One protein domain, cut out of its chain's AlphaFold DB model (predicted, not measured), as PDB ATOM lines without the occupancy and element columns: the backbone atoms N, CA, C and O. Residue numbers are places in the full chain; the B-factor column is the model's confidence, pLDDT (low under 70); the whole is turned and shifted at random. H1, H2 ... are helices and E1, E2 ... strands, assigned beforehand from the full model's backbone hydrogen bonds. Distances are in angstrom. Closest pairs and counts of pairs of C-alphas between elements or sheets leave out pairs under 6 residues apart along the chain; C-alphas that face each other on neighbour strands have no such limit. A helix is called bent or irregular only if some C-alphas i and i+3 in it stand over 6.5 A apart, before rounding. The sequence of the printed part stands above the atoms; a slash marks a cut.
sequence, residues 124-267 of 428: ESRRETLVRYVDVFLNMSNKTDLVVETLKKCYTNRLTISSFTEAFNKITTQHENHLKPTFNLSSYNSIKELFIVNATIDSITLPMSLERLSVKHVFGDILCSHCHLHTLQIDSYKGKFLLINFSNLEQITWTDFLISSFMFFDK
ATOM      1  N   GLU A 124      32.297 -40.309  11.068       35.81
ATOM      2  CA  GLU A 124      32.915 -39.081  11.558       35.81
ATOM      3  C   GLU A 124      34.177 -38.866  10.711       35.81
ATOM      4  O   GLU A 124      35.080 -39.703  10.638       35.81
ATOM      5  N   SER A 125      34.151 -37.771   9.959       36.66
ATOM      6  CA  SER A 125      35.158 -37.316   9.009       36.66
ATOM      7  C   SER A 125      36.595 -37.739   9.365       36.66
ATOM      8  O   SER A 125      37.188 -37.299  10.345       36.66
ATOM      9  N   ARG A 126      37.184 -38.538   8.462       34.69
ATOM     10  CA  ARG A 126      38.619 -38.874   8.335       34.69
ATOM     11  C   ARG A 126      39.224 -39.941   9.257       34.69
ATOM     12  O   ARG A 126      40.439 -40.124   9.190       34.69
ATOM     13  N   ARG A 127      38.452 -40.716  10.026       37.38
ATOM     14  CA  ARG A 127      38.970 -41.972  10.613       37.38
ATOM     15  C   ARG A 127      37.959 -43.105  10.476       37.38
ATOM     16  O   ARG A 127      36.873 -43.043  11.033       37.38
ATOM     17  N   GLU A 128      38.347 -44.159   9.759       38.53
ATOM     18  CA  GLU A 128      37.636 -45.444   9.675       38.53
ATOM     19  C   GLU A 128      37.733 -46.204  11.011       38.53
ATOM     20  O   GLU A 128      38.307 -47.285  11.110       38.53
ATOM     21  N   THR A 129      37.223 -45.617  12.091       48.41
ATOM     22  CA  THR A 129      37.157 -46.275  13.396       48.41
ATOM     23  C   THR A 129      35.715 -46.617  13.706       48.41
ATOM     24  O   THR A 129      34.865 -45.736  13.781       48.41
ATOM     25  N   LEU A 130      35.443 -47.907  13.912       56.47
ATOM     26  CA  LEU A 130      34.176 -48.392  14.452       56.47
ATOM     27  C   LEU A 130      33.926 -47.729  15.812       56.47
ATOM     28  O   LEU A 130      34.589 -48.070  16.794       56.47
ATOM     29  N   VAL A 131      32.970 -46.804  15.882       64.06
ATOM     30  CA  VAL A 131      32.602 -46.162  17.144       64.06
ATOM     31  C   VAL A 131      31.377 -46.845  17.737       64.06
ATOM     32  O   VAL A 131      30.299 -46.866  17.151       64.06
ATOM     33  N   ARG A 132      31.527 -47.398  18.939       74.12
ATOM     34  CA  ARG A 132      30.401 -47.928  19.713       74.12
ATOM     35  C   ARG A 132      29.803 -46.804  20.537       74.12
ATOM     36  O   ARG A 132      30.526 -46.192  21.311       74.12
ATOM     37  N   TYR A 133      28.502 -46.581  20.441       84.31
ATOM     38  CA  TYR A 133      27.784 -45.675  21.332       84.31
ATOM     39  C   TYR A 133      26.368 -46.182  21.583       84.31
ATOM     40  O   TYR A 133      25.823 -46.930  20.773       84.31
ATOM     41  N   VAL A 134      25.786 -45.771  22.705       88.00
ATOM     42  CA  VAL A 134      24.366 -45.984  22.999       88.00
ATOM     43  C   VAL A 134      23.634 -44.671  22.775       88.00
ATOM     44  O   VAL A 134      24.054 -43.639  23.293       88.00
ATOM     45  N   ASP A 135      22.554 -44.714  22.003       89.12
ATOM     46  CA  ASP A 135      21.687 -43.562  21.761       89.12
ATOM     47  C   ASP A 135      20.420 -43.652  22.614       89.12
ATOM     48  O   ASP A 135      19.787 -44.711  22.708       89.12
ATOM     49  N   VAL A 136      20.074 -42.550  23.269       90.81
ATOM     50  CA  VAL A 136      19.036 -42.480  24.294       90.81
ATOM     51  C   VAL A 136      18.175 -41.251  24.078       90.81
ATOM     52  O   VAL A 136      18.657 -40.123  24.023       90.81
ATOM     53  N   PHE A 137      16.865 -41.460  24.035       90.31
ATOM     54  CA  PHE A 137      15.913 -40.366  23.944       90.31
ATOM     55  C   PHE A 137      15.662 -39.705  25.296       90.31
ATOM     56  O   PHE A 137      15.641 -40.359  26.336       90.31
ATOM     57  N   LEU A 138      15.365 -38.405  25.274       88.12
ATOM     58  CA  LEU A 138      15.044 -37.619  26.470       88.12
ATOM     59  C   LEU A 138      13.963 -38.232  27.378       88.12
ATOM     60  O   LEU A 138      14.034 -38.100  28.598       88.12
ATOM     61  N   ASN A 139      13.000 -38.963  26.811       87.44
ATOM     62  CA  ASN A 139      11.942 -39.645  27.567       87.44
ATOM     63  C   ASN A 139      12.426 -40.846  28.414       87.44
ATOM     64  O   ASN A 139      11.621 -41.509  29.069       87.44
ATOM     65  N   MET A 140      13.732 -41.122  28.416       91.06
ATOM     66  CA  MET A 140      14.392 -42.148  29.225       91.06
ATOM     67  C   MET A 140      15.012 -41.614  30.524       91.06
ATOM     68  O   MET A 140      15.655 -42.383  31.235       91.06
ATOM     69  N   SER A 141      14.805 -40.341  30.873       88.12
ATOM     70  CA  SER A 141      15.407 -39.692  32.052       88.12
ATOM     71  C   SER A 141      15.240 -40.469  33.362       88.12
ATOM     72  O   SER A 141      16.185 -40.631  34.132       88.12
ATOM     73  N   ASN A 142      14.062 -41.059  33.573       88.44
ATOM     74  CA  ASN A 142      13.735 -41.815  34.787       88.44
ATOM     75  C   ASN A 142      14.219 -43.279  34.745       88.44
ATOM     76  O   ASN A 142      13.849 -44.075  35.603       88.44
ATOM     77  N   LYS A 143      14.990 -43.669  33.723       91.06
ATOM     78  CA  LYS A 143      15.467 -45.044  33.484       91.06
ATOM     79  C   LYS A 143      16.980 -45.083  33.262       91.06
ATOM     80  O   LYS A 143      17.479 -45.870  32.459       91.06
ATOM     81  N   THR A 144      17.713 -44.233  33.976       87.06
ATOM     82  CA  THR A 144      19.170 -44.104  33.828       87.06
ATOM     83  C   THR A 144      19.915 -45.416  34.138       87.06
ATOM     84  O   THR A 144      20.872 -45.744  33.437       87.06
ATOM     85  N   ASP A 145      19.431 -46.239  35.078       90.50
ATOM     86  CA  ASP A 145      20.011 -47.566  35.351       90.50
ATOM     87  C   ASP A 145      20.015 -48.473  34.108       90.50
ATOM     88  O   ASP A 145      21.020 -49.115  33.796       90.50
ATOM     89  N   LEU A 146      18.916 -48.474  33.340       92.06
ATOM     90  CA  LEU A 146      18.796 -49.250  32.102       92.06
ATOM     91  C   LEU A 146      19.760 -48.747  31.020       92.06
ATOM     92  O   LEU A 146      20.323 -49.546  30.267       92.06
ATOM     93  N   VAL A 147      19.969 -47.429  30.940       90.50
ATOM     94  CA  VAL A 147      20.953 -46.828  30.025       90.50
ATOM     95  C   VAL A 147      22.347 -47.369  30.330       90.50
ATOM     96  O   VAL A 147      23.065 -47.807  29.432       90.50
ATOM     97  N   VAL A 148      22.711 -47.409  31.609       88.56
ATOM     98  CA  VAL A 148      24.031 -47.862  32.056       88.56
ATOM     99  C   VAL A 148      24.208 -49.365  31.879       88.56
ATOM    100  O   VAL A 148      25.274 -49.813  31.453       88.56
ATOM    101  N   GLU A 149      23.176 -50.158  32.150       90.25
ATOM    102  CA  GLU A 149      23.187 -51.592  31.848       90.25
ATOM    103  C   GLU A 149      23.405 -51.845  30.347       90.25
ATOM    104  O   GLU A 149      24.183 -52.719  29.958       90.25
ATOM    105  N   THR A 150      22.771 -51.033  29.500       90.00
ATOM    106  CA  THR A 150      22.911 -51.119  28.043       90.00
ATOM    107  C   THR A 150      24.327 -50.754  27.596       90.00
ATOM    108  O   THR A 150      24.926 -51.509  26.831       90.00
ATOM    109  N   LEU A 151      24.916 -49.676  28.128       89.06
ATOM    110  CA  LEU A 151      26.318 -49.303  27.876       89.06
ATOM    111  C   LEU A 151      27.287 -50.451  28.207       89.06
ATOM    112  O   LEU A 151      28.150 -50.791  27.392       89.06
ATOM    113  N   LYS A 152      27.093 -51.108  29.363       87.69
ATOM    114  CA  LYS A 152      27.891 -52.275  29.782       87.69
ATOM    115  C   LYS A 152      27.755 -53.440  28.801       87.69
ATOM    116  O   LYS A 152      28.766 -53.996  28.383       87.69
ATOM    117  N   LYS A 153      26.528 -53.774  28.380       87.44
ATOM    118  CA  LYS A 153      26.256 -54.831  27.383       87.44
ATOM    119  C   LYS A 153      26.867 -54.529  26.009       87.44
ATOM    120  O   LYS A 153      27.264 -55.450  25.302       87.44
ATOM    121  N   CYS A 154      26.952 -53.252  25.640       84.25
ATOM    122  CA  CYS A 154      27.544 -52.796  24.382       84.25
ATOM    123  C   CYS A 154      29.077 -52.701  24.422       84.25
ATOM    124  O   CYS A 154      29.699 -52.497  23.377       84.25
ATOM    125  N   TYR A 155      29.690 -52.824  25.606       86.06
ATOM    126  CA  TYR A 155      31.111 -52.555  25.831       86.06
ATOM    127  C   TYR A 155      31.524 -51.173  25.294       86.06
ATOM    128  O   TYR A 155      32.463 -51.059  24.504       86.06
ATOM    129  N   THR A 156      30.787 -50.128  25.682       87.19
ATOM    130  CA  THR A 156      31.105 -48.735  25.336       87.19
ATOM    131  C   THR A 156      30.924 -47.783  26.518       87.19
ATOM    132  O   THR A 156      30.192 -48.063  27.464       87.19
ATOM    133  N   ASN A 157      31.613 -46.648  26.435       89.88
ATOM    134  CA  ASN A 157      31.585 -45.518  27.354       89.88
ATOM    135  C   ASN A 157      31.064 -44.222  26.692       89.88
ATOM    136  O   ASN A 157      31.089 -43.173  27.339       89.88
ATOM    137  N   ARG A 158      30.616 -44.292  25.427       91.56
ATOM    138  CA  ARG A 158      30.041 -43.172  24.668       91.56
ATOM    139  C   ARG A 158      28.517 -43.225  24.719       91.56
ATOM    140  O   ARG A 158      27.904 -44.215  24.312       91.56
ATOM    141  N   LEU A 159      27.917 -42.143  25.201       92.44
ATOM    142  CA  LEU A 159      26.475 -41.964  25.331       92.44
ATOM    143  C   LEU A 159      26.023 -40.766  24.493       92.44
ATOM    144  O   LEU A 159      26.610 -39.688  24.578       92.44
ATOM    145  N   THR A 160      24.954 -40.945  23.726       92.00
ATOM    146  CA  THR A 160      24.231 -39.852  23.074       92.00
ATOM    147  C   THR A 160      22.863 -39.714  23.726       92.00
ATOM    148  O   THR A 160      22.140 -40.698  23.868       92.00
ATOM    149  N   ILE A 161      22.517 -38.498  24.137       93.12
ATOM    150  CA  ILE A 161      21.197 -38.120  24.631       93.12
ATOM    151  C   ILE A 161      20.596 -37.141  23.629       93.12
ATOM    152  O   ILE A 161      21.185 -36.095  23.350       93.12
ATOM    153  N   SER A 162      19.428 -37.465  23.085       90.69
ATOM    154  CA  SER A 162      18.814 -36.648  22.042       90.69
ATOM    155  C   SER A 162      17.289 -36.592  22.108       90.69
ATOM    156  O   SER A 162      16.628 -37.357  22.820       90.69
ATOM    157  N   SER A 163      16.705 -35.643  21.379       86.44
ATOM    158  CA  SER A 163      15.289 -35.671  21.015       86.44
ATOM    159  C   SER A 163      15.119 -35.501  19.507       86.44
ATOM    160  O   SER A 163      16.069 -35.169  18.797       86.44
ATOM    161  N   PHE A 164      13.907 -35.758  19.011       82.81
ATOM    162  CA  PHE A 164      13.580 -35.515  17.608       82.81
ATOM    163  C   PHE A 164      13.703 -34.027  17.288       82.81
ATOM    164  O   PHE A 164      13.226 -33.189  18.054       82.81
ATOM    165  N   THR A 165      14.289 -33.699  16.138       80.44
ATOM    166  CA  THR A 165      14.471 -32.303  15.708       80.44
ATOM    167  C   THR A 165      13.148 -31.535  15.675       80.44
ATOM    168  O   THR A 165      13.089 -30.395  16.121       80.44
ATOM    169  N   GLU A 166      12.061 -32.152  15.209       77.00
ATOM    170  CA  GLU A 166      10.735 -31.532  15.205       77.00
ATOM    171  C   GLU A 166      10.213 -31.290  16.626       77.00
ATOM    172  O   GLU A 166       9.726 -30.200  16.916       77.00
ATOM    173  N   ALA A 167      10.357 -32.264  17.532       74.81
ATOM    174  CA  ALA A 167       9.944 -32.111  18.929       74.81
ATOM    175  C   ALA A 167      10.713 -30.968  19.610       74.81
ATOM    176  O   ALA A 167      10.125 -30.125  20.287       74.81
ATOM    177  N   PHE A 168      12.019 -30.887  19.362       81.19
ATOM    178  CA  PHE A 168      12.848 -29.779  19.809       81.19
ATOM    179  C   PHE A 168      12.383 -28.433  19.233       81.19
ATOM    180  O   PHE A 168      12.224 -27.461  19.975       81.19
ATOM    181  N   ASN A 169      12.109 -28.369  17.927       81.50
ATOM    182  CA  ASN A 169      11.641 -27.152  17.264       81.50
ATOM    183  C   ASN A 169      10.274 -26.700  17.792       81.50
ATOM    184  O   ASN A 169      10.100 -25.511  18.051       81.50
ATOM    185  N   LYS A 170       9.324 -27.615  18.026       77.69
ATOM    186  CA  LYS A 170       8.018 -27.297  18.635       77.69
ATOM    187  C   LYS A 170       8.187 -26.650  20.009       77.69
ATOM    188  O   LYS A 170       7.657 -25.571  20.258       77.69
ATOM    189  N   ILE A 171       9.019 -27.231  20.873       75.75
ATOM    190  CA  ILE A 171       9.270 -26.679  22.213       75.75
ATOM    191  C   ILE A 171       9.927 -25.292  22.138       75.75
ATOM    192  O   ILE A 171       9.563 -24.379  22.878       75.75
ATOM    193  N   THR A 172      10.910 -25.125  21.256       74.88
ATOM    194  CA  THR A 172      11.774 -23.934  21.246       74.88
ATOM    195  C   THR A 172      11.213 -22.766  20.439       74.88
ATOM    196  O   THR A 172      11.493 -21.620  20.783       74.88
ATOM    197  N   THR A 173      10.418 -23.033  19.398       76.88
ATOM    198  CA  THR A 173       9.840 -22.005  18.513       76.88
ATOM    199  C   THR A 173       8.350 -21.774  18.750       76.88
ATOM    200  O   THR A 173       7.891 -20.644  18.613       76.88
ATOM    201  N   GLN A 174       7.597 -22.810  19.134       73.44
ATOM    202  CA  GLN A 174       6.145 -22.727  19.353       73.44
ATOM    203  C   GLN A 174       5.784 -22.609  20.842       73.44
ATOM    204  O   GLN A 174       4.608 -22.522  21.182       73.44
ATOM    205  N   HIS A 175       6.790 -22.568  21.728       70.38
ATOM    206  CA  HIS A 175       6.638 -22.435  23.181       70.38
ATOM    207  C   HIS A 175       5.693 -23.474  23.798       70.38
ATOM    208  O   HIS A 175       5.013 -23.203  24.790       70.38
ATOM    209  N   GLU A 176       5.647 -24.677  23.223       69.25
ATOM    210  CA  GLU A 176       4.837 -25.751  23.781       69.25
ATOM    211  C   GLU A 176       5.373 -26.165  25.157       69.25
ATOM    212  O   GLU A 176       6.556 -26.477  25.331       69.25
ATOM    213  N   ASN A 177       4.479 -26.188  26.149       63.16
ATOM    214  CA  ASN A 177       4.796 -26.656  27.490       63.16
ATOM    215  C   ASN A 177       4.926 -28.180  27.488       63.16
ATOM    216  O   ASN A 177       3.933 -28.902  27.565       63.16
ATOM    217  N   HIS A 178       6.166 -28.657  27.453       69.12
ATOM    218  CA  HIS A 178       6.503 -30.065  27.631       69.12
ATOM    219  C   HIS A 178       7.240 -30.292  28.949       69.12
ATOM    220  O   HIS A 178       7.923 -29.408  29.472       69.12
ATOM    221  N   LEU A 179       7.108 -31.509  29.479       76.00
ATOM    222  CA  LEU A 179       7.898 -31.979  30.614       76.00
ATOM    223  C   LEU A 179       9.386 -31.884  30.267       76.00
ATOM    224  O   LEU A 179       9.840 -32.470  29.286       76.00
ATOM    225  N   LYS A 180      10.135 -31.156  31.094       83.69
ATOM    226  CA  LYS A 180      11.581 -31.011  30.970       83.69
ATOM    227  C   LYS A 180      12.260 -32.099  31.804       83.69
ATOM    228  O   LYS A 180      12.149 -32.064  33.028       83.69
ATOM    229  N   PRO A 181      12.910 -33.094  31.183       88.62
ATOM    230  CA  PRO A 181      13.514 -34.189  31.920       88.62
ATOM    231  C   PRO A 181      14.750 -33.745  32.702       88.62
ATOM    232  O   PRO A 181      15.489 -32.855  32.272       88.62
ATOM    233  N   THR A 182      15.000 -34.451  33.803       90.50
ATOM    234  CA  THR A 182      16.216 -34.332  34.613       90.50
ATOM    235  C   THR A 182      17.023 -35.619  34.526       90.50
ATOM    236  O   THR A 182      16.496 -36.703  34.775       90.50
ATOM    237  N   PHE A 183      18.308 -35.510  34.200       91.12
ATOM    238  CA  PHE A 183      19.232 -36.643  34.139       91.12
ATOM    239  C   PHE A 183      20.276 -36.522  35.246       91.12
ATOM    240  O   PHE A 183      21.012 -35.542  35.308       91.12
ATOM    241  N   ASN A 184      20.393 -37.530  36.108       91.25
ATOM    242  CA  ASN A 184      21.487 -37.591  37.072       91.25
ATOM    243  C   ASN A 184      22.464 -38.697  36.673       91.25
ATOM    244  O   ASN A 184      22.200 -39.873  36.918       91.25
ATOM    245  N   LEU A 185      23.586 -38.311  36.059       92.00
ATOM    246  CA  LEU A 185      24.631 -39.240  35.636       92.00
ATOM    247  C   LEU A 185      25.812 -39.323  36.620       92.00
ATOM    248  O   LEU A 185      26.768 -40.046  36.350       92.00
ATOM    249  N   SER A 186      25.760 -38.619  37.757       90.19
ATOM    250  CA  SER A 186      26.903 -38.460  38.676       90.19
ATOM    251  C   SER A 186      27.499 -39.783  39.170       90.19
ATOM    252  O   SER A 186      28.716 -39.904  39.277       90.19
ATOM    253  N   SER A 187      26.661 -40.794  39.408       87.50
ATOM    254  CA  SER A 187      27.078 -42.105  39.921       87.50
ATOM    255  C   SER A 187      27.677 -43.048  38.861       87.50
ATOM    256  O   SER A 187      28.058 -44.171  39.195       87.50
ATOM    257  N   TYR A 188      27.748 -42.651  37.584       88.00
ATOM    258  CA  TYR A 188      28.055 -43.564  36.474       88.00
ATOM    259  C   TYR A 188      29.419 -43.312  35.833       88.00
ATOM    260  O   TYR A 188      29.537 -42.845  34.700       88.00
ATOM    261  N   ASN A 189      30.465 -43.746  36.536       87.00
ATOM    262  CA  ASN A 189      31.870 -43.556  36.150       87.00
ATOM    263  C   ASN A 189      32.319 -44.312  34.882       87.00
ATOM    264  O   ASN A 189      33.470 -44.215  34.463       87.00
ATOM    265  N   SER A 190      31.445 -45.122  34.282       87.62
ATOM    266  CA  SER A 190      31.742 -45.814  33.026       87.62
ATOM    267  C   SER A 190      31.568 -44.922  31.797       87.62
ATOM    268  O   SER A 190      31.997 -45.318  30.720       87.62
ATOM    269  N   ILE A 191      30.919 -43.760  31.924       92.25
ATOM    270  CA  ILE A 191      30.671 -42.841  30.808       92.25
ATOM    271  C   ILE A 191      31.867 -41.893  30.677       92.25
ATOM    272  O   ILE A 191      32.184 -41.156  31.610       92.25
ATOM    273  N   LYS A 192      32.519 -41.907  29.513       93.44
ATOM    274  CA  LYS A 192      33.678 -41.052  29.203       93.44
ATOM    275  C   LYS A 192      33.384 -40.008  28.136       93.44
ATOM    276  O   LYS A 192      33.986 -38.937  28.157       93.44
ATOM    277  N   GLU A 193      32.446 -40.296  27.237       94.75
ATOM    278  CA  GLU A 193      32.035 -39.377  26.180       94.75
ATOM    279  C   GLU A 193      30.518 -39.182  26.218       94.75
ATOM    280  O   GLU A 193      29.761 -40.157  26.227       94.75
ATOM    281  N   LEU A 194      30.073 -37.925  26.232       95.00
ATOM    282  CA  LEU A 194      28.658 -37.570  26.248       95.00
ATOM    283  C   LEU A 194      28.341 -36.562  25.148       95.00
ATOM    284  O   LEU A 194      28.927 -35.481  25.081       95.00
ATOM    285  N   PHE A 195      27.357 -36.910  24.327       93.94
ATOM    286  CA  PHE A 195      26.799 -36.060  23.288       93.94
ATOM    287  C   PHE A 195      25.357 -35.730  23.660       93.94
ATOM    288  O   PHE A 195      24.553 -36.633  23.857       93.94
ATOM    289  N   ILE A 196      25.024 -34.450  23.759       93.69
ATOM    290  CA  ILE A 196      23.667 -33.972  24.024       93.69
ATOM    291  C   ILE A 196      23.236 -33.157  22.812       93.69
ATOM    292  O   ILE A 196      23.875 -32.153  22.500       93.69
ATOM    293  N   VAL A 197      22.198 -33.602  22.107       91.31
ATOM    294  CA  VAL A 197      21.801 -33.028  20.811       91.31
ATOM    295  C   VAL A 197      20.301 -32.764  20.776       91.31
ATOM    296  O   VAL A 197      19.523 -33.658  21.099       91.31
ATOM    297  N   ASN A 198      19.891 -31.570  20.339       90.19
ATOM    298  CA  ASN A 198      18.483 -31.180  20.190       90.19
ATOM    299  C   ASN A 198      17.692 -31.477  21.464       90.19
ATOM    300  O   ASN A 198      16.745 -32.261  21.445       90.19
ATOM    301  N   ALA A 199      18.114 -30.925  22.599       89.31
ATOM    302  CA  ALA A 199      17.560 -31.300  23.892       89.31
ATOM    303  C   ALA A 199      16.975 -30.107  24.646       89.31
ATOM    304  O   ALA A 199      17.662 -29.116  24.878       89.31
ATOM    305  N   THR A 200      15.727 -30.238  25.100       89.44
ATOM    306  CA  THR A 200      15.151 -29.338  26.103       89.44
ATOM    307  C   THR A 200      15.029 -30.096  27.415       89.44
ATOM    308  O   THR A 200      14.213 -31.006  27.527       89.44
ATOM    309  N   ILE A 201      15.864 -29.745  28.387       89.62
ATOM    310  CA  ILE A 201      15.991 -30.410  29.686       89.62
ATOM    311  C   ILE A 201      15.757 -29.410  30.815       89.62
ATOM    312  O   ILE A 201      15.797 -28.197  30.607       89.62
ATOM    313  N   ASP A 202      15.484 -29.914  32.014       89.31
ATOM    314  CA  ASP A 202      15.528 -29.075  33.210       89.31
ATOM    315  C   ASP A 202      16.983 -28.982  33.662       89.31
ATOM    316  O   ASP A 202      17.596 -27.914  33.624       89.31
ATOM    317  N   SER A 203      17.574 -30.142  33.955       90.19
ATOM    318  CA  SER A 203      18.994 -30.250  34.264       90.19
ATOM    319  C   SER A 203      19.598 -31.614  33.915       90.19
ATOM    320  O   SER A 203      18.920 -32.643  33.893       90.19
ATOM    321  N   ILE A 204      20.907 -31.639  33.670       92.12
ATOM    322  CA  ILE A 204      21.710 -32.862  33.599       92.12
ATOM    323  C   ILE A 204      22.948 -32.738  34.484       92.12
ATOM    324  O   ILE A 204      23.728 -31.800  34.351       92.12
ATOM    325  N   THR A 205      23.140 -33.695  35.390       91.94
ATOM    326  CA  THR A 205      24.363 -33.815  36.196       91.94
ATOM    327  C   THR A 205      25.311 -34.788  35.524       91.94
ATOM    328  O   THR A 205      24.930 -35.932  35.287       91.94
ATOM    329  N   LEU A 206      26.523 -34.340  35.208       92.88
ATOM    330  CA  LEU A 206      27.513 -35.121  34.471       92.88
ATOM    331  C   LEU A 206      28.310 -36.079  35.383       92.88
ATOM    332  O   LEU A 206      28.473 -35.798  36.572       92.88
ATOM    333  N   PRO A 207      28.818 -37.210  34.851       92.38
ATOM    334  CA  PRO A 207      29.686 -38.117  35.598       92.38
ATOM    335  C   PRO A 207      31.092 -37.529  35.766       92.38
ATOM    336  O   PRO A 207      31.608 -36.859  34.872       92.38
ATOM    337  N   MET A 208      31.759 -37.833  36.882       91.25
ATOM    338  CA  MET A 208      33.128 -37.353  37.147       91.25
ATOM    339  C   MET A 208      34.162 -37.876  36.138       91.25
ATOM    340  O   MET A 208      35.133 -37.192  35.831       91.25
ATOM    341  N   SER A 209      33.937 -39.076  35.600       92.19
ATOM    342  CA  SER A 209      34.791 -39.734  34.601       92.19
ATOM    343  C   SER A 209      34.713 -39.128  33.198       92.19
ATOM    344  O   SER A 209      35.347 -39.653  32.284       92.19
ATOM    345  N   LEU A 210      33.879 -38.104  32.990       93.56
ATOM    346  CA  LEU A 210      33.650 -37.539  31.671       93.56
ATOM    347  C   LEU A 210      34.905 -36.818  31.165       93.56
ATOM    348  O   LEU A 210      35.368 -35.858  31.780       93.56
ATOM    349  N   GLU A 211      35.405 -37.265  30.017       94.12
ATOM    350  CA  GLU A 211      36.591 -36.733  29.335       94.12
ATOM    351  C   GLU A 211      36.193 -35.881  28.117       94.12
ATOM    352  O   GLU A 211      36.906 -34.946  27.744       94.12
ATOM    353  N   ARG A 212      35.043 -36.173  27.490       94.50
ATOM    354  CA  ARG A 212      34.545 -35.448  26.312       94.50
ATOM    355  C   ARG A 212      33.073 -35.093  26.438       94.50
ATOM    356  O   ARG A 212      32.236 -35.965  26.673       94.50
ATOM    357  N   LEU A 213      32.762 -33.822  26.205       94.31
ATOM    358  CA  LEU A 213      31.401 -33.301  26.201       94.31
ATOM    359  C   LEU A 213      31.123 -32.563  24.888       94.31
ATOM    360  O   LEU A 213      31.833 -31.621  24.542       94.31
ATOM    361  N   SER A 214      30.060 -32.962  24.192       93.94
ATOM    362  CA  SER A 214      29.507 -32.237  23.047       93.94
ATOM    363  C   SER A 214      28.059 -31.861  23.329       93.94
ATOM    364  O   SER A 214      27.220 -32.735  23.524       93.94
ATOM    365  N   VAL A 215      27.744 -30.573  23.282       92.44
ATOM    366  CA  VAL A 215      26.408 -30.015  23.514       92.44
ATOM    367  C   VAL A 215      25.990 -29.271  22.256       92.44
ATOM    368  O   VAL A 215      26.673 -28.333  21.862       92.44
ATOM    369  N   LYS A 216      24.896 -29.685  21.616       91.50
ATOM    370  CA  LYS A 216      24.397 -29.082  20.373       91.50
ATOM    371  C   LYS A 216      22.905 -28.811  20.463       91.50
ATOM    372  O   LYS A 216      22.133 -29.745  20.659       91.50
ATOM    373  N   HIS A 217      22.508 -27.552  20.305       89.62
ATOM    374  CA  HIS A 217      21.115 -27.108  20.383       89.62
ATOM    375  C   HIS A 217      20.445 -27.604  21.674       89.62
ATOM    376  O   HIS A 217      19.581 -28.481  21.666       89.62
ATOM    377  N   VAL A 218      20.895 -27.075  22.814       88.75
ATOM    378  CA  VAL A 218      20.415 -27.509  24.133       88.75
ATOM    379  C   VAL A 218      19.874 -26.335  24.931       88.75
ATOM    380  O   VAL A 218      20.550 -25.321  25.095       88.75
ATOM    381  N   PHE A 219      18.666 -26.501  25.460       87.75
ATOM    382  CA  PHE A 219      18.006 -25.581  26.381       87.75
ATOM    383  C   PHE A 219      17.842 -26.276  27.736       87.75
ATOM    384  O   PHE A 219      17.188 -27.313  27.809       87.75
ATOM    385  N   GLY A 220      18.408 -25.712  28.802       86.44
ATOM    386  CA  GLY A 220      18.399 -26.312  30.143       86.44
ATOM    387  C   GLY A 220      19.788 -26.412  30.761       86.44
ATOM    388  O   GLY A 220      20.780 -26.145  30.087       86.44
ATOM    389  N   ASP A 221      19.864 -26.771  32.040       86.81
ATOM    390  CA  ASP A 221      21.087 -26.617  32.833       86.81
ATOM    391  C   ASP A 221      22.004 -27.853  32.749       86.81
ATOM    392  O   ASP A 221      21.563 -28.990  32.903       86.81
ATOM    393  N   ILE A 222      23.308 -27.648  32.550       89.94
ATOM    394  CA  ILE A 222      24.318 -28.719  32.578       89.94
ATOM    395  C   ILE A 222      25.242 -28.509  33.782       89.94
ATOM    396  O   ILE A 222      25.975 -27.523  33.857       89.94
ATOM    397  N   LEU A 223      25.234 -29.458  34.719       88.31
ATOM    398  CA  LEU A 223      26.029 -29.423  35.947       88.31
ATOM    399  C   LEU A 223      27.304 -30.263  35.765       88.31
ATOM    400  O   LEU A 223      27.247 -31.492  35.697       88.31
ATOM    401  N   CYS A 224      28.453 -29.583  35.681       84.06
ATOM    402  CA  CYS A 224      29.755 -30.143  35.276       84.06
ATOM    403  C   CYS A 224      30.886 -29.884  36.306       84.06
ATOM    404  O   CYS A 224      32.068 -30.023  35.998       84.06
ATOM    405  N   SER A 225      30.553 -29.523  37.550       75.12
ATOM    406  CA  SER A 225      31.516 -28.999  38.539       75.12
ATOM    407  C   SER A 225      32.690 -29.924  38.894       75.12
ATOM    408  O   SER A 225      33.694 -29.444  39.409       75.12
ATOM    409  N   HIS A 226      32.586 -31.230  38.633       80.25
ATOM    410  CA  HIS A 226      33.580 -32.234  39.036       80.25
ATOM    411  C   HIS A 226      34.151 -33.054  37.869       80.25
ATOM    412  O   HIS A 226      34.766 -34.093  38.099       80.25
ATOM    413  N   CYS A 227      33.932 -32.633  36.621       84.81
ATOM    414  CA  CYS A 227      34.435 -33.353  35.448       84.81
ATOM    415  C   CYS A 227      35.860 -32.916  35.079       84.81
ATOM    416  O   CYS A 227      36.209 -31.738  35.183       84.81
ATOM    417  N   HIS A 228      36.657 -33.853  34.562       86.25
ATOM    418  CA  HIS A 228      38.001 -33.604  34.036       86.25
ATOM    419  C   HIS A 228      37.994 -33.658  32.501       86.25
ATOM    420  O   HIS A 228      38.502 -34.594  31.890       86.25
ATOM    421  N   LEU A 229      37.384 -32.650  31.874       90.06
ATOM    422  CA  LEU A 229      37.215 -32.612  30.421       90.06
ATOM    423  C   LEU A 229      38.538 -32.335  29.689       90.06
ATOM    424  O   LEU A 229      39.227 -31.366  29.995       90.06
ATOM    425  N   HIS A 230      38.811 -33.132  28.656       92.44
ATOM    426  CA  HIS A 230      39.842 -32.901  27.640       92.44
ATOM    427  C   HIS A 230      39.276 -32.227  26.388       92.44
ATOM    428  O   HIS A 230      39.954 -31.424  25.743       92.44
ATOM    429  N   THR A 231      38.018 -32.520  26.046       91.94
ATOM    430  CA  THR A 231      37.343 -31.957  24.871       91.94
ATOM    431  C   THR A 231      35.991 -31.378  25.252       91.94
ATOM    432  O   THR A 231      35.156 -32.062  25.850       91.94
ATOM    433  N   LEU A 232      35.761 -30.133  24.841       91.19
ATOM    434  CA  LEU A 232      34.492 -29.442  25.004       91.19
ATOM    435  C   LEU A 232      34.030 -28.856  23.671       91.19
ATOM    436  O   LEU A 232      34.649 -27.933  23.137       91.19
ATOM    437  N   GLN A 233      32.901 -29.352  23.179       92.19
ATOM    438  CA  GLN A 233      32.206 -28.803  22.026       92.19
ATOM    439  C   GLN A 233      30.852 -28.244  22.458       92.19
ATOM    440  O   GLN A 233      30.023 -28.964  23.008       92.19
ATOM    441  N   ILE A 234      30.620 -26.968  22.183       89.56
ATOM    442  CA  ILE A 234      29.356 -26.280  22.406       89.56
ATOM    443  C   ILE A 234      28.881 -25.702  21.081       89.56
ATOM    444  O   ILE A 234      29.622 -24.986  20.412       89.56
ATOM    445  N   ASP A 235      27.624 -25.957  20.763       89.94
ATOM    446  CA  ASP A 235      26.889 -25.319  19.688       89.94
ATOM    447  C   ASP A 235      25.493 -24.949  20.194       89.94
ATOM    448  O   ASP A 235      24.730 -25.820  20.618       89.94
ATOM    449  N   SER A 236      25.140 -23.663  20.165       86.38
ATOM    450  CA  SER A 236      23.774 -23.211  20.460       86.38
ATOM    451  C   SER A 236      23.244 -23.661  21.839       86.38
ATOM    452  O   SER A 236      22.121 -24.163  21.956       86.38
ATOM    453  N   TYR A 237      24.049 -23.505  22.896       86.06
ATOM    454  CA  TYR A 237      23.648 -23.790  24.283       86.06
ATOM    455  C   TYR A 237      22.961 -22.583  24.937       86.06
ATOM    456  O   TYR A 237      23.480 -21.467  24.913       86.06
ATOM    457  N   LYS A 238      21.796 -22.823  25.547       79.81
ATOM    458  CA  LYS A 238      20.927 -21.818  26.179       79.81
ATOM    459  C   LYS A 238      20.470 -22.248  27.581       79.81
ATOM    460  O   LYS A 238      19.290 -22.157  27.916       79.81
ATOM    461  N   GLY A 239      21.392 -22.765  28.387       73.75
ATOM    462  CA  GLY A 239      21.177 -23.035  29.814       73.75
ATOM    463  C   GLY A 239      21.764 -21.963  30.729       73.75
ATOM    464  O   GLY A 239      22.386 -21.000  30.262       73.75
ATOM    465  N   LYS A 240      21.604 -22.147  32.046       71.69
ATOM    466  CA  LYS A 240      22.380 -21.400  33.047       71.69
ATOM    467  C   LYS A 240      23.865 -21.773  32.969       71.69
ATOM    468  O   LYS A 240      24.280 -22.652  32.210       71.69
ATOM    469  N   PHE A 241      24.656 -21.071  33.776       69.06
ATOM    470  CA  PHE A 241      26.107 -21.177  33.849       69.06
ATOM    471  C   PHE A 241      26.609 -22.623  33.924       69.06
ATOM    472  O   PHE A 241      26.372 -23.335  34.899       69.06
ATOM    473  N   LEU A 242      27.347 -23.025  32.896       70.31
ATOM    474  CA  LEU A 242      28.053 -24.288  32.825       70.31
ATOM    475  C   LEU A 242      29.409 -24.100  33.511       70.31
ATOM    476  O   LEU A 242      30.230 -23.292  33.074       70.31
ATOM    477  N   LEU A 243      29.598 -24.806  34.626       69.69
ATOM    478  CA  LEU A 243      30.799 -24.732  35.450       69.69
ATOM    479  C   LEU A 243      31.852 -25.738  34.979       69.69
ATOM    480  O   LEU A 243      31.639 -26.938  35.142       69.69
ATOM    481  N   ILE A 244      32.973 -25.274  34.417       71.56
ATOM    482  CA  ILE A 244      33.988 -26.158  33.806       71.56
ATOM    483  C   ILE A 244      35.343 -26.023  34.491       71.56
ATOM    484  O   ILE A 244      35.836 -24.915  34.721       71.56
ATOM    485  N   ASN A 245      35.982 -27.165  34.746       72.75
ATOM    486  CA  ASN A 245      37.394 -27.222  35.092       72.75
ATOM    487  C   ASN A 245      38.258 -27.148  33.821       72.75
ATOM    488  O   ASN A 245      38.217 -28.042  32.980       72.75
ATOM    489  N   PHE A 246      39.053 -26.084  33.695       72.88
ATOM    490  CA  PHE A 246      39.918 -25.860  32.535       72.88
ATOM    491  C   PHE A 246      41.251 -26.590  32.603       72.88
ATOM    492  O   PHE A 246      41.933 -26.619  31.593       72.88
ATOM    493  N   SER A 247      41.649 -27.160  33.741       75.94
ATOM    494  CA  SER A 247      43.014 -27.671  33.957       75.94
ATOM    495  C   SER A 247      43.451 -28.775  32.989       75.94
ATOM    496  O   SER A 247      44.631 -28.853  32.666       75.94
ATOM    497  N   ASN A 248      42.512 -29.587  32.497       84.00
ATOM    498  CA  ASN A 248      42.797 -30.733  31.623       84.00
ATOM    499  C   ASN A 248      42.346 -30.525  30.173       84.00
ATOM    500  O   ASN A 248      42.511 -31.419  29.342       84.00
ATOM    501  N   LEU A 249      41.754 -29.369  29.870       87.44
ATOM    502  CA  LEU A 249      41.142 -29.111  28.577       87.44
ATOM    503  C   LEU A 249      42.229 -28.948  27.512       87.44
ATOM    504  O   LEU A 249      43.157 -28.161  27.685       87.44
ATOM    505  N   GLU A 250      42.107 -29.678  26.410       91.31
ATOM    506  CA  GLU A 250      43.040 -29.631  25.279       91.31
ATOM    507  C   GLU A 250      42.364 -29.086  24.019       91.31
ATOM    508  O   GLU A 250      43.032 -28.563  23.125       91.31
ATOM    509  N   GLN A 251      41.038 -29.214  23.923       91.50
ATOM    510  CA  GLN A 251      40.273 -28.840  22.740       91.50
ATOM    511  C   GLN A 251      38.990 -28.106  23.116       91.50
ATOM    512  O   GLN A 251      38.176 -28.617  23.892       91.50
ATOM    513  N   ILE A 252      38.790 -26.937  22.507       90.06
ATOM    514  CA  ILE A 252      37.561 -26.155  22.626       90.06
ATOM    515  C   ILE A 252      36.970 -25.853  21.258       90.06
ATOM    516  O   ILE A 252      37.665 -25.434  20.332       90.06
ATOM    517  N   THR A 253      35.666 -26.060  21.123       91.19
ATOM    518  CA  THR A 253      34.900 -25.639  19.949       91.19
ATOM    519  C   THR A 253      33.602 -25.006  20.404       91.19
ATOM    520  O   THR A 253      32.775 -25.707  20.975       91.19
ATOM    521  N   TRP A 254      33.416 -23.711  20.166       88.69
ATOM    522  CA  TRP A 254      32.237 -22.960  20.598       88.69
ATOM    523  C   TRP A 254      31.605 -22.221  19.422       88.69
ATOM    524  O   TRP A 254      32.247 -21.373  18.808       88.69
ATOM    525  N   THR A 255      30.336 -22.505  19.145       86.00
ATOM    526  CA  THR A 255      29.532 -21.826  18.122       86.00
ATOM    527  C   THR A 255      28.215 -21.339  18.723       86.00
ATOM    528  O   THR A 255      27.618 -22.016  19.561       86.00
ATOM    529  N   ASP A 256      27.775 -20.141  18.322       75.94
ATOM    530  CA  ASP A 256      26.453 -19.578  18.659       75.94
ATOM    531  C   ASP A 256      26.074 -19.685  20.153       75.94
ATOM    532  O   ASP A 256      24.963 -20.065  20.528       75.94
ATOM    533  N   PHE A 257      27.019 -19.356  21.032       72.81
ATOM    534  CA  PHE A 257      26.859 -19.453  22.482       72.81
ATOM    535  C   PHE A 257      26.607 -18.085  23.131       72.81
ATOM    536  O   PHE A 257      27.071 -17.048  22.655       72.81
ATOM    537  N   LEU A 258      25.908 -18.087  24.269       67.31
ATOM    538  CA  LEU A 258      25.796 -16.918  25.141       67.31
ATOM    539  C   LEU A 258      26.947 -16.938  26.154       67.31
ATOM    540  O   LEU A 258      27.083 -17.887  26.922       67.31
ATOM    541  N   ILE A 259      27.778 -15.892  26.179       61.59
ATOM    542  CA  ILE A 259      28.940 -15.798  27.090       61.59
ATOM    543  C   ILE A 259      28.503 -15.908  28.557       61.59
ATOM    544  O   ILE A 259      29.160 -16.568  29.358       61.59
ATOM    545  N   SER A 260      27.344 -15.334  28.891       56.72
ATOM    546  CA  SER A 260      26.741 -15.402  30.223       56.72
ATOM    547  C   SER A 260      26.317 -16.812  30.646       56.72
ATOM    548  O   SER A 260      25.774 -16.970  31.728       56.72
ATOM    549  N   SER A 261      26.505 -17.836  29.814       56.88
ATOM    550  CA  SER A 261      26.177 -19.224  30.137       56.88
ATOM    551  C   SER A 261      27.386 -20.037  30.613       56.88
ATOM    552  O   SER A 261      27.250 -21.249  30.750       56.88
ATOM    553  N   PHE A 262      28.538 -19.425  30.927       59.25
ATOM    554  CA  PHE A 262      29.729 -20.147  31.405       59.25
ATOM    555  C   PHE A 262      30.356 -19.529  32.663       59.25
ATOM    556  O   PHE A 262      30.500 -18.314  32.766       59.25
ATOM    557  N   MET A 263      30.752 -20.378  33.617       50.66
ATOM    558  CA  MET A 263      31.584 -20.021  34.776       50.66
ATOM    559  C   MET A 263      32.715 -21.053  34.922       50.66
ATOM    560  O   MET A 263      32.561 -22.210  34.545       50.66
ATOM    561  N   PHE A 264      33.874 -20.671  35.455       59.69
ATOM    562  CA  PHE A 264      35.069 -21.528  35.449       59.69
ATOM    563  C   PHE A 264      35.712 -21.575  36.838       59.69
ATOM    564  O   PHE A 264      35.857 -20.532  37.470       59.69
ATOM    565  N   PHE A 265      36.061 -22.775  37.324       44.62
ATOM    566  CA  PHE A 265      36.434 -22.991  38.734       44.62
ATOM    567  C   PHE A 265      37.916 -22.734  39.068       44.62
ATOM    568  O   PHE A 265      38.196 -22.194  40.132       44.62
ATOM    569  N   ASP A 266      38.862 -23.066  38.177       47.94
ATOM    570  CA  ASP A 266      40.263 -23.284  38.600       47.94
ATOM    571  C   ASP A 266      41.309 -22.273  38.093       47.94
ATOM    572  O   ASP A 266      42.484 -22.385  38.442       47.94
ATOM    573  N   LYS A 267      40.928 -21.239  37.328       49.81
ATOM    574  CA  LYS A 267      41.806 -20.084  37.040       49.81
ATOM    575  C   LYS A 267      40.973 -18.801  36.882       49.81
ATOM    576  O   LYS A 267      40.018 -18.804  36.108       49.81
TER     577      LYS A 267
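AT A GLANCE: This is residues 124 to 267 of the 428 residues of an uncharacterized protein of Entamoeba invadens IP1 (UniProt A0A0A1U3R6). The chain is wound in stacked turns, a short solenoid: E1, E2, E4, E5, E6 and E8 stand side by side as a wall of parallel strands, and the opposite wall holds H1 at one end, E3, the parts of E4 and E5 beyond their sharp bends, and the small pair E7 and E9. H2 packs on the outside of this coil at E4, and residues 124 to 130 stick out. The printed part has 144 residues, with two named helices and nine named strands in the order E1 H1 E2 H2 E3 E4 E5 E6 E7 E8 E9; the class is mixed, helices and strands. Seven strands form a branched, parallel sheet, and E7 and E9 a second parallel one. The whole is compact, with a radius of gyration of the C-alphas of 14.8 A and spans of 39 by 38 by 33 A.

HOW THE PARTS SIT: Begin at E1, residues 134 to 137, parallel to E2, residues 158 to 162; look for N 136 and O 160, 2.8 A apart. H1, residues 138 to 154, makes with them a strand-helix-strand unit, two parallel neighbour strands with a helix between, its crossover right-handed. The sheet curls round H1; its closest C-alphas to E3, residues 182 to 184, are those of Ser 141 and Phe 183, 5.3 A apart. E4, residues 193 to 205, has E2 and E3 on one side, with N 161 and O 195 at 2.8 A and N 205 and O 183 at 2.8 A. On its other side is E5, residues 212 to 223, with N 196 and O 214 at 2.8 A. Next come E6, residues 231 to 237, with N 215 and O 233 at 2.8 A, and the edge strand E8, residues 251 to 255, with N 234 and O 253 at 2.8 A. H2, residues 165 to 173, is on the sheet at a height of 9.0 A, its Phe 168 C-alpha 5.8 A from that of Asn 198. E7, residues 242 to 244, and E9, residues 262 to 264, have N 263 and O 242 at 3.0 A. Each O i to N i+4 pair of H2 is within hydrogen-bond range, and 8 of 13 in H1.

IN THESE COORDINATES: Find C-alpha 134 at (24.366, -45.984, 22.999), where E1 begins. H1 spans 19.8 A and is irregular, with C-alphas 142 and 145 8.5 A apart. E4, 13.8 A, bends by 155 degrees at residue 202; E5, 14.2 A, bends by 147 degrees at residue 220. E6 spans 16.0 A. E9 ends at C-alpha 264, (35.069, -21.528, 35.449).

THE WHOLE: The two C-alphas farthest apart, those of Glu 128 and Asn 177, are 41.8 A apart. The printed part has no cut, and no link is long. Its mean pLDDT is 81.6; residues 124 to 131, 176 to 178, 241, 243 and 258 to 267 are under 70.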